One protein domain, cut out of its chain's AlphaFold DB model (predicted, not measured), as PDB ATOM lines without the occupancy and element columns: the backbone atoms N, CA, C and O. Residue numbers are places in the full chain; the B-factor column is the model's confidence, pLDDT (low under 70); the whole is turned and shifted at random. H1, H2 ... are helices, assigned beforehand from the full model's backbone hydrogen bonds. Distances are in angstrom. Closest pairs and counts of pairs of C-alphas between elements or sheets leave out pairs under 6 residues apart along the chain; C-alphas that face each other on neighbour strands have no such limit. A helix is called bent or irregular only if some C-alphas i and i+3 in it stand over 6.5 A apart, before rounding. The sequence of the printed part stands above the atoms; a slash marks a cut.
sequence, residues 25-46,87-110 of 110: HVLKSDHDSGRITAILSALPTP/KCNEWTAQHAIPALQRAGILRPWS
ATOM      1  N   HIS A  25      33.417  18.969 -31.748       95.06
ATOM      2  CA  HIS A  25      32.597  19.371 -32.884       95.06
ATOM      3  C   HIS A  25      33.424  20.119 -33.938       95.06
ATOM      4  O   HIS A  25      34.464  20.708 -33.643       95.06
ATOM      5  N   VAL A  26      32.939  20.087 -35.177       95.25
ATOM      6  CA  VAL A  26      33.466  20.853 -36.313       95.25
ATOM      7  C   VAL A  26      32.332  21.687 -36.898       95.25
ATOM      8  O   VAL A  26      31.167  21.288 -36.826       95.25
ATOM      9  N   LEU A  27      32.645  22.842 -37.484       95.38
ATOM     10  CA  LEU A  27      31.636  23.595 -38.225       95.38
ATOM     11  C   LEU A  27      31.301  22.886 -39.535       95.38
ATOM     12  O   LEU A  27      32.173  22.315 -40.189       95.38
ATOM     13  N   LYS A  28      30.041  23.000 -39.965       94.12
ATOM     14  CA  LYS A  28      29.605  22.474 -41.261       94.12
ATOM     15  C   LYS A  28      30.414  23.061 -42.422       94.12
ATOM     16  O   LYS A  28      30.820  22.325 -43.309       94.12
ATOM     17  N   SER A  29      30.716  24.360 -42.376       95.19
ATOM     18  CA  SER A  29      31.556  25.019 -43.382       95.19
ATOM     19  C   SER A  29      32.955  24.406 -43.469       95.19
ATOM     20  O   SER A  29      33.466  24.228 -44.566       95.19
ATOM     21  N   ASP A  30      33.564  24.037 -42.339       94.06
ATOM     22  CA  ASP A  30      34.885  23.403 -42.327       94.06
ATOM     23  C   ASP A  30      34.830  21.963 -42.842       94.06
ATOM     24  O   ASP A  30      35.697  21.565 -43.621       94.06
ATOM     25  N   HIS A  31      33.792  21.214 -42.461       90.31
ATOM     26  CA  HIS A  31      33.547  19.861 -42.958       90.31
ATOM     27  C   HIS A  31      33.378  19.834 -44.485       90.31
ATOM     28  O   HIS A  31      34.039  19.056 -45.168       90.31
ATOM     29  N   ASP A  32      32.552  20.728 -45.029       91.81
ATOM     30  CA  ASP A  32      32.202  20.732 -46.454       91.81
ATOM     31  C   ASP A  32      33.288  21.389 -47.335       91.81
ATOM     32  O   ASP A  32      33.310  21.196 -48.549       91.81
ATOM     33  N   SER A  33      34.218  22.147 -46.741       93.75
ATOM     34  CA  SER A  33      35.272  22.881 -47.468       93.75
ATOM     35  C   SER A  33      36.458  22.037 -47.949       93.75
ATOM     36  O   SER A  33      37.304  22.544 -48.683       93.75
ATOM     37  N   GLY A  34      36.593  20.789 -47.485       93.25
ATOM     38  CA  GLY A  34      37.785  19.963 -47.731       93.25
ATOM     39  C   GLY A  34      39.017  20.350 -46.898       93.25
ATOM     40  O   GLY A  34      40.078  19.739 -47.041       93.25
ATOM     41  N   ARG A  35      38.905  21.324 -45.982       94.88
ATOM     42  CA  ARG A  35      40.009  21.730 -45.089       94.88
ATOM     43  C   ARG A  35      40.506  20.588 -44.203       94.88
ATOM     44  O   ARG A  35      41.707  20.493 -43.961       94.88
ATOM     45  N   ILE A  36      39.605  19.718 -43.738       94.75
ATOM     46  CA  ILE A  36      39.966  18.532 -42.947       94.75
ATOM     47  C   ILE A  36      40.901  17.631 -43.760       94.75
ATOM     48  O   ILE A  36      41.998  17.312 -43.301       94.75
ATOM     49  N   THR A  37      40.505  17.284 -44.983       94.69
ATOM     50  CA  THR A  37      41.288  16.464 -45.914       94.69
ATOM     51  C   THR A  37      42.644  17.092 -46.208       94.69
ATOM     52  O   THR A  37      43.668  16.415 -46.122       94.69
ATOM     53  N   ALA A  38      42.675  18.396 -46.497       95.62
ATOM     54  CA  ALA A  38      43.910  19.120 -46.789       95.62
ATOM     55  C   ALA A  38      44.910  19.057 -45.622       95.62
ATOM     56  O   ALA A  38      46.095  18.824 -45.838       95.62
ATOM     57  N   ILE A  39      44.439  19.204 -44.379       96.31
ATOM     58  CA  ILE A  39      45.304  19.107 -43.196       96.31
ATOM     59  C   ILE A  39      45.775  17.672 -42.985       96.31
ATOM     60  O   ILE A  39      46.969  17.443 -42.826       96.31
ATOM     61  N   LEU A  40      44.857  16.704 -42.968       95.25
ATOM     62  CA  LEU A  40      45.190  15.329 -42.594       95.25
ATOM     63  C   LEU A  40      46.064  14.620 -43.635       95.25
ATOM     64  O   LEU A  40      46.936  13.844 -43.252       95.25
ATOM     65  N   SER A  41      45.872  14.909 -44.923       94.56
ATOM     66  CA  SER A  41      46.706  14.358 -46.002       94.56
ATOM     67  C   SER A  41      48.124  14.937 -46.037       94.56
ATOM     68  O   SER A  41      49.029  14.281 -46.545       94.56
ATOM     69  N   ALA A  42      48.337  16.128 -45.467       95.25
ATOM     70  CA  ALA A  42      49.652  16.762 -45.367       95.25
ATOM     71  C   ALA A  42      50.473  16.288 -44.151       95.25
ATOM     72  O   ALA A  42      51.654  16.622 -44.031       95.25
ATOM     73  N   LEU A  43      49.868  15.540 -43.225       94.94
ATOM     74  CA  LEU A  43      50.557  15.023 -42.044       94.94
ATOM     75  C   LEU A  43      51.483  13.847 -42.404       94.94
ATOM     76  O   LEU A  43      51.163  13.052 -43.290       94.94
ATOM     77  N   PRO A  44      52.612  13.679 -41.688       91.62
ATOM     78  CA  PRO A  44      53.531  12.578 -41.949       91.62
ATOM     79  C   PRO A  44      52.841  11.240 -41.690       91.62
ATOM     80  O   PRO A  44      52.278  11.021 -40.618       91.62
ATOM     81  N   THR A  45      52.901  10.318 -42.647       88.12
ATOM     82  CA  THR A  45      52.415   8.952 -42.440       88.12
ATOM     83  C   THR A  45      53.495   8.088 -41.789       88.12
ATOM     84  O   THR A  45      54.671   8.237 -42.128       88.12
ATOM     85  N   PRO A  46      53.129   7.121 -40.934       86.00
ATOM     86  CA  PRO A  46      54.078   6.165 -40.378       86.00
ATOM     87  C   PRO A  46      54.809   5.415 -41.494       86.00
ATOM     88  O   PRO A  46      54.171   4.875 -42.409       86.00
ATOM     89  N   LYS A  87      50.882   2.716 -34.477       87.88
ATOM     90  CA  LYS A  87      49.565   2.297 -34.969       87.88
ATOM     91  C   LYS A  87      48.717   3.477 -35.456       87.88
ATOM     92  O   LYS A  87      48.982   4.639 -35.171       87.88
ATOM     93  N   CYS A  88      47.643   3.177 -36.189       86.94
ATOM     94  CA  CYS A  88      46.713   4.192 -36.698       86.94
ATOM     95  C   CYS A  88      46.049   5.023 -35.597       86.94
ATOM     96  O   CYS A  88      45.880   6.226 -35.754       86.94
ATOM     97  N   ASN A  89      45.702   4.405 -34.470       88.62
ATOM     98  CA  ASN A  89      45.140   5.096 -33.315       88.62
ATOM     99  C   ASN A  89      46.159   6.041 -32.659       88.62
ATOM    100  O   ASN A  89      45.782   7.135 -32.251       88.62
ATOM    101  N   GLU A  90      47.437   5.658 -32.610       92.50
ATOM    102  CA  GLU A  90      48.522   6.522 -32.127       92.50
ATOM    103  C   GLU A  90      48.745   7.700 -33.074       92.50
ATOM    104  O   GLU A  90      48.801   8.836 -32.614       92.50
ATOM    105  N   TRP A  91      48.753   7.466 -34.391       93.31
ATOM    106  CA  TRP A  91      48.806   8.542 -35.385       93.31
ATOM    107  C   TRP A  91      47.645   9.532 -35.222       93.31
ATOM    108  O   TRP A  91      47.849  10.747 -35.202       93.31
ATOM    109  N   THR A  92      46.424   9.023 -35.046       92.44
ATOM    110  CA  THR A  92      45.240   9.863 -34.836       92.44
ATOM    111  C   THR A  92      45.362  10.698 -33.561       92.44
ATOM    112  O   THR A  92      45.083  11.898 -33.586       92.44
ATOM    113  N   ALA A  93      45.806  10.089 -32.460       93.25
ATOM    114  CA  ALA A  93      45.944  10.758 -31.171       93.25
ATOM    115  C   ALA A  93      47.088  11.786 -31.146       93.25
ATOM    116  O   ALA A  93      46.920  12.869 -30.593       93.25
ATOM    117  N   GLN A  94      48.236  11.462 -31.743       94.88
ATOM    118  CA  GLN A  94      49.458  12.268 -31.649       94.88
ATOM    119  C   GLN A  94      49.593  13.306 -32.772       94.88
ATOM    120  O   GLN A  94      50.244  14.332 -32.576       94.88
ATOM    121  N   HIS A  95      48.977  13.080 -33.938       95.00
ATOM    122  CA  HIS A  95      49.083  13.982 -35.090       95.00
ATOM    123  C   HIS A  95      47.738  14.569 -35.511       95.00
ATOM    124  O   HIS A  95      47.589  15.792 -35.507       95.00
ATOM    125  N   ALA A  96      46.755  13.730 -35.852       95.06
ATOM    126  CA  ALA A  96      45.512  14.194 -36.474       95.06
ATOM    127  C   ALA A  96      44.700  15.128 -35.565       95.06
ATOM    128  O   ALA A  96      44.381  16.251 -35.957       95.06
ATOM    129  N   ILE A  97      44.393  14.681 -34.344       95.75
ATOM    130  CA  ILE A  97      43.588  15.448 -33.385       95.75
ATOM    131  C   ILE A  97      44.276  16.781 -33.035       95.75
ATOM    132  O   ILE A  97      43.645  17.824 -33.228       95.75
ATOM    133  N   PRO A  98      45.566  16.809 -32.633       96.75
ATOM    134  CA  PRO A  98      46.258  18.067 -32.352       96.75
ATOM    135  C   PRO A  98      46.364  19.003 -33.561       96.75
ATOM    136  O   PRO A  98      46.318  20.222 -33.403       96.75
ATOM    137  N   ALA A  99      46.523  18.477 -34.780       97.38
ATOM    138  CA  ALA A  99      46.570  19.302 -35.987       97.38
ATOM    139  C   ALA A  99      45.226  19.994 -36.255       97.38
ATOM    140  O   ALA A  99      45.195  21.201 -36.489       97.38
ATOM    141  N   LEU A 100      44.116  19.258 -36.149       97.25
ATOM    142  CA  LEU A 100      42.774  19.815 -36.335       97.25
ATOM    143  C   LEU A 100      42.398  20.819 -35.237       97.25
ATOM    144  O   LEU A 100      41.748  21.821 -35.535       97.25
ATOM    145  N   GLN A 101      42.822  20.578 -33.993       96.94
ATOM    146  CA  GLN A 101      42.618  21.509 -32.878       96.94
ATOM    147  C   GLN A 101      43.414  22.802 -33.063       96.94
ATOM    148  O   GLN A 101      42.847  23.888 -32.972       96.94
ATOM    149  N   ARG A 102      44.709  22.708 -33.400       97.00
ATOM    150  CA  ARG A 102      45.550  23.889 -33.679       97.00
ATOM    151  C   ARG A 102      45.040  24.711 -34.862       97.00
ATOM    152  O   ARG A 102      45.173  25.927 -34.852       97.00
ATOM    153  N   ALA A 103      44.433  24.062 -35.856       96.44
ATOM    154  CA  ALA A 103      43.801  24.733 -36.991       96.44
ATOM    155  C   ALA A 103      42.423  25.351 -36.669       96.44
ATOM    156  O   ALA A 103      41.801  25.943 -37.553       96.44
ATOM    157  N   GLY A 104      41.916  25.186 -35.440       95.56
ATOM    158  CA  GLY A 104      40.603  25.676 -35.010       95.56
ATOM    159  C   GLY A 104      39.410  24.933 -35.624       95.56
ATOM    160  O   GLY A 104      38.271  25.386 -35.478       95.56
ATOM    161  N   ILE A 105      39.662  23.810 -36.311       96.31
ATOM    162  CA  ILE A 105      38.627  22.998 -36.962       96.31
ATOM    163  C   ILE A 105      37.938  22.105 -35.936       96.31
ATOM    164  O   ILE A 105      36.716  22.144 -35.815       96.31
ATOM    165  N   LEU A 106      38.716  21.308 -35.197       96.81
ATOM    166  CA  LEU A 106      38.186  20.456 -34.136       96.81
ATOM    167  C   LEU A 106      38.135  21.244 -32.830       96.81
ATOM    168  O   LEU A 106      39.170  21.597 -32.267       96.81
ATOM    169  N   ARG A 107      36.923  21.476 -32.336       95.31
ATOM    170  CA  ARG A 107      36.666  22.211 -31.099       95.31
ATOM    171  C   ARG A 107      36.265  21.227 -30.005       95.31
ATOM    172  O   ARG A 107      35.312  20.471 -30.220       95.31
ATOM    173  N   PRO A 108      36.969  21.195 -28.862       91.25
ATOM    174  CA  PRO A 108      36.568  20.373 -27.726       91.25
ATOM    175  C   PRO A 108      35.145  20.705 -27.265       91.25
ATOM    176  O   PRO A 108      34.608  21.774 -27.566       91.25
ATOM    177  N   TRP A 109      34.537  19.784 -26.524       88.31
ATOM    178  CA  TRP A 109      33.317  20.091 -25.783       88.31
ATOM    179  C   TRP A 109      33.632  21.146 -24.716       88.31
ATOM    180  O   TRP A 109      34.639  21.021 -24.018       88.31
ATOM    181  N   SER A 110      32.815  22.197 -24.662       73.62
ATOM    182  CA  SER A 110      32.839  23.223 -23.614       73.62
ATOM    183  C   SER A 110      32.308  22.683 -22.298       73.62
ATOM    184  O   SER A 110      31.281  21.967 -22.375       73.62
TER     185      SER A 110
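What this domain is: This is residues 25 to 46 and 87 to 110 of the 110 residues of an uncharacterized protein of Cercospora beticola (UniProt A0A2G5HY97). Two helices, H2 and the longer H3, lie one over the other and run opposite ways at a steep tilt of 38 degrees, while the short helix H1 sits off the first end of H2, apart from H3. The two ends at the cut, Pro 46 and Lys 87, are at the end of this pair away from H1, and the last residues, 107 to 110, lead away from the helices as a tail. The printed part has 46 residues with three named helices, in the order H1, H2, H3, and no named strand; its class is all helix. It is compact, with a radius of gyration of the C-alphas of 10.8 A, and its C-alphas span 29 by 24 by 14 A along the three main axes.

Where its parts are: The printed part begins at His 25, with its C-alpha at (32.597, 19.371, -32.884). H1 is residues 28 to 32, from Lys 28 to Asp 32, and its C-alpha 28 is at (29.605, 22.474, -41.261). H2 is residues 35 to 41, from Arg 35 to Ser 41, 10.0 A from first to last C-alpha. H3 is residues 88 to 102, from Cys 88 to Arg 102, 20.0 A from first to last C-alpha, and its C-alpha 102 is at (45.550, 23.889, -33.679). H3 is irregular, but only just: C-alphas 94 and 97 are 6.9 A apart, against about 5 A in a regular helix.

How they stand to each other: H1 and H2 are close but not clearly touching, and their closest C-alphas, those of Asp 30 and Ile 36, are 7.1 A apart. H2 and H3 touch, and their closest C-alphas, those of Leu 40 and Ala 96, are 6.2 A apart. H3 touches H2 with residues 96 to 100 alone. The two run opposite ways at a steep tilt of 38 degrees, with 11.7 A from centre to centre. H1 and H3 are apart. In H1 and H2 every O i to N i+4 pair is within hydrogen-bond range; in H3 9 of 11 are.

The domain as a whole: The two C-alphas farthest apart are those of Pro 46 and Ser 110, at 32.0 A. Residues 47 to 86 are cut out and not printed, and C-alphas 46 and 87 are 8.0 A apart across the cut. The link from H1 to H2 is tight, with 2 residues between them, and the link from H2 to H3 is the link across the cut. Ser 110 is the chain's last residue. The mean pLDDT of the printed part is 93.4, and no printed residue is under 70.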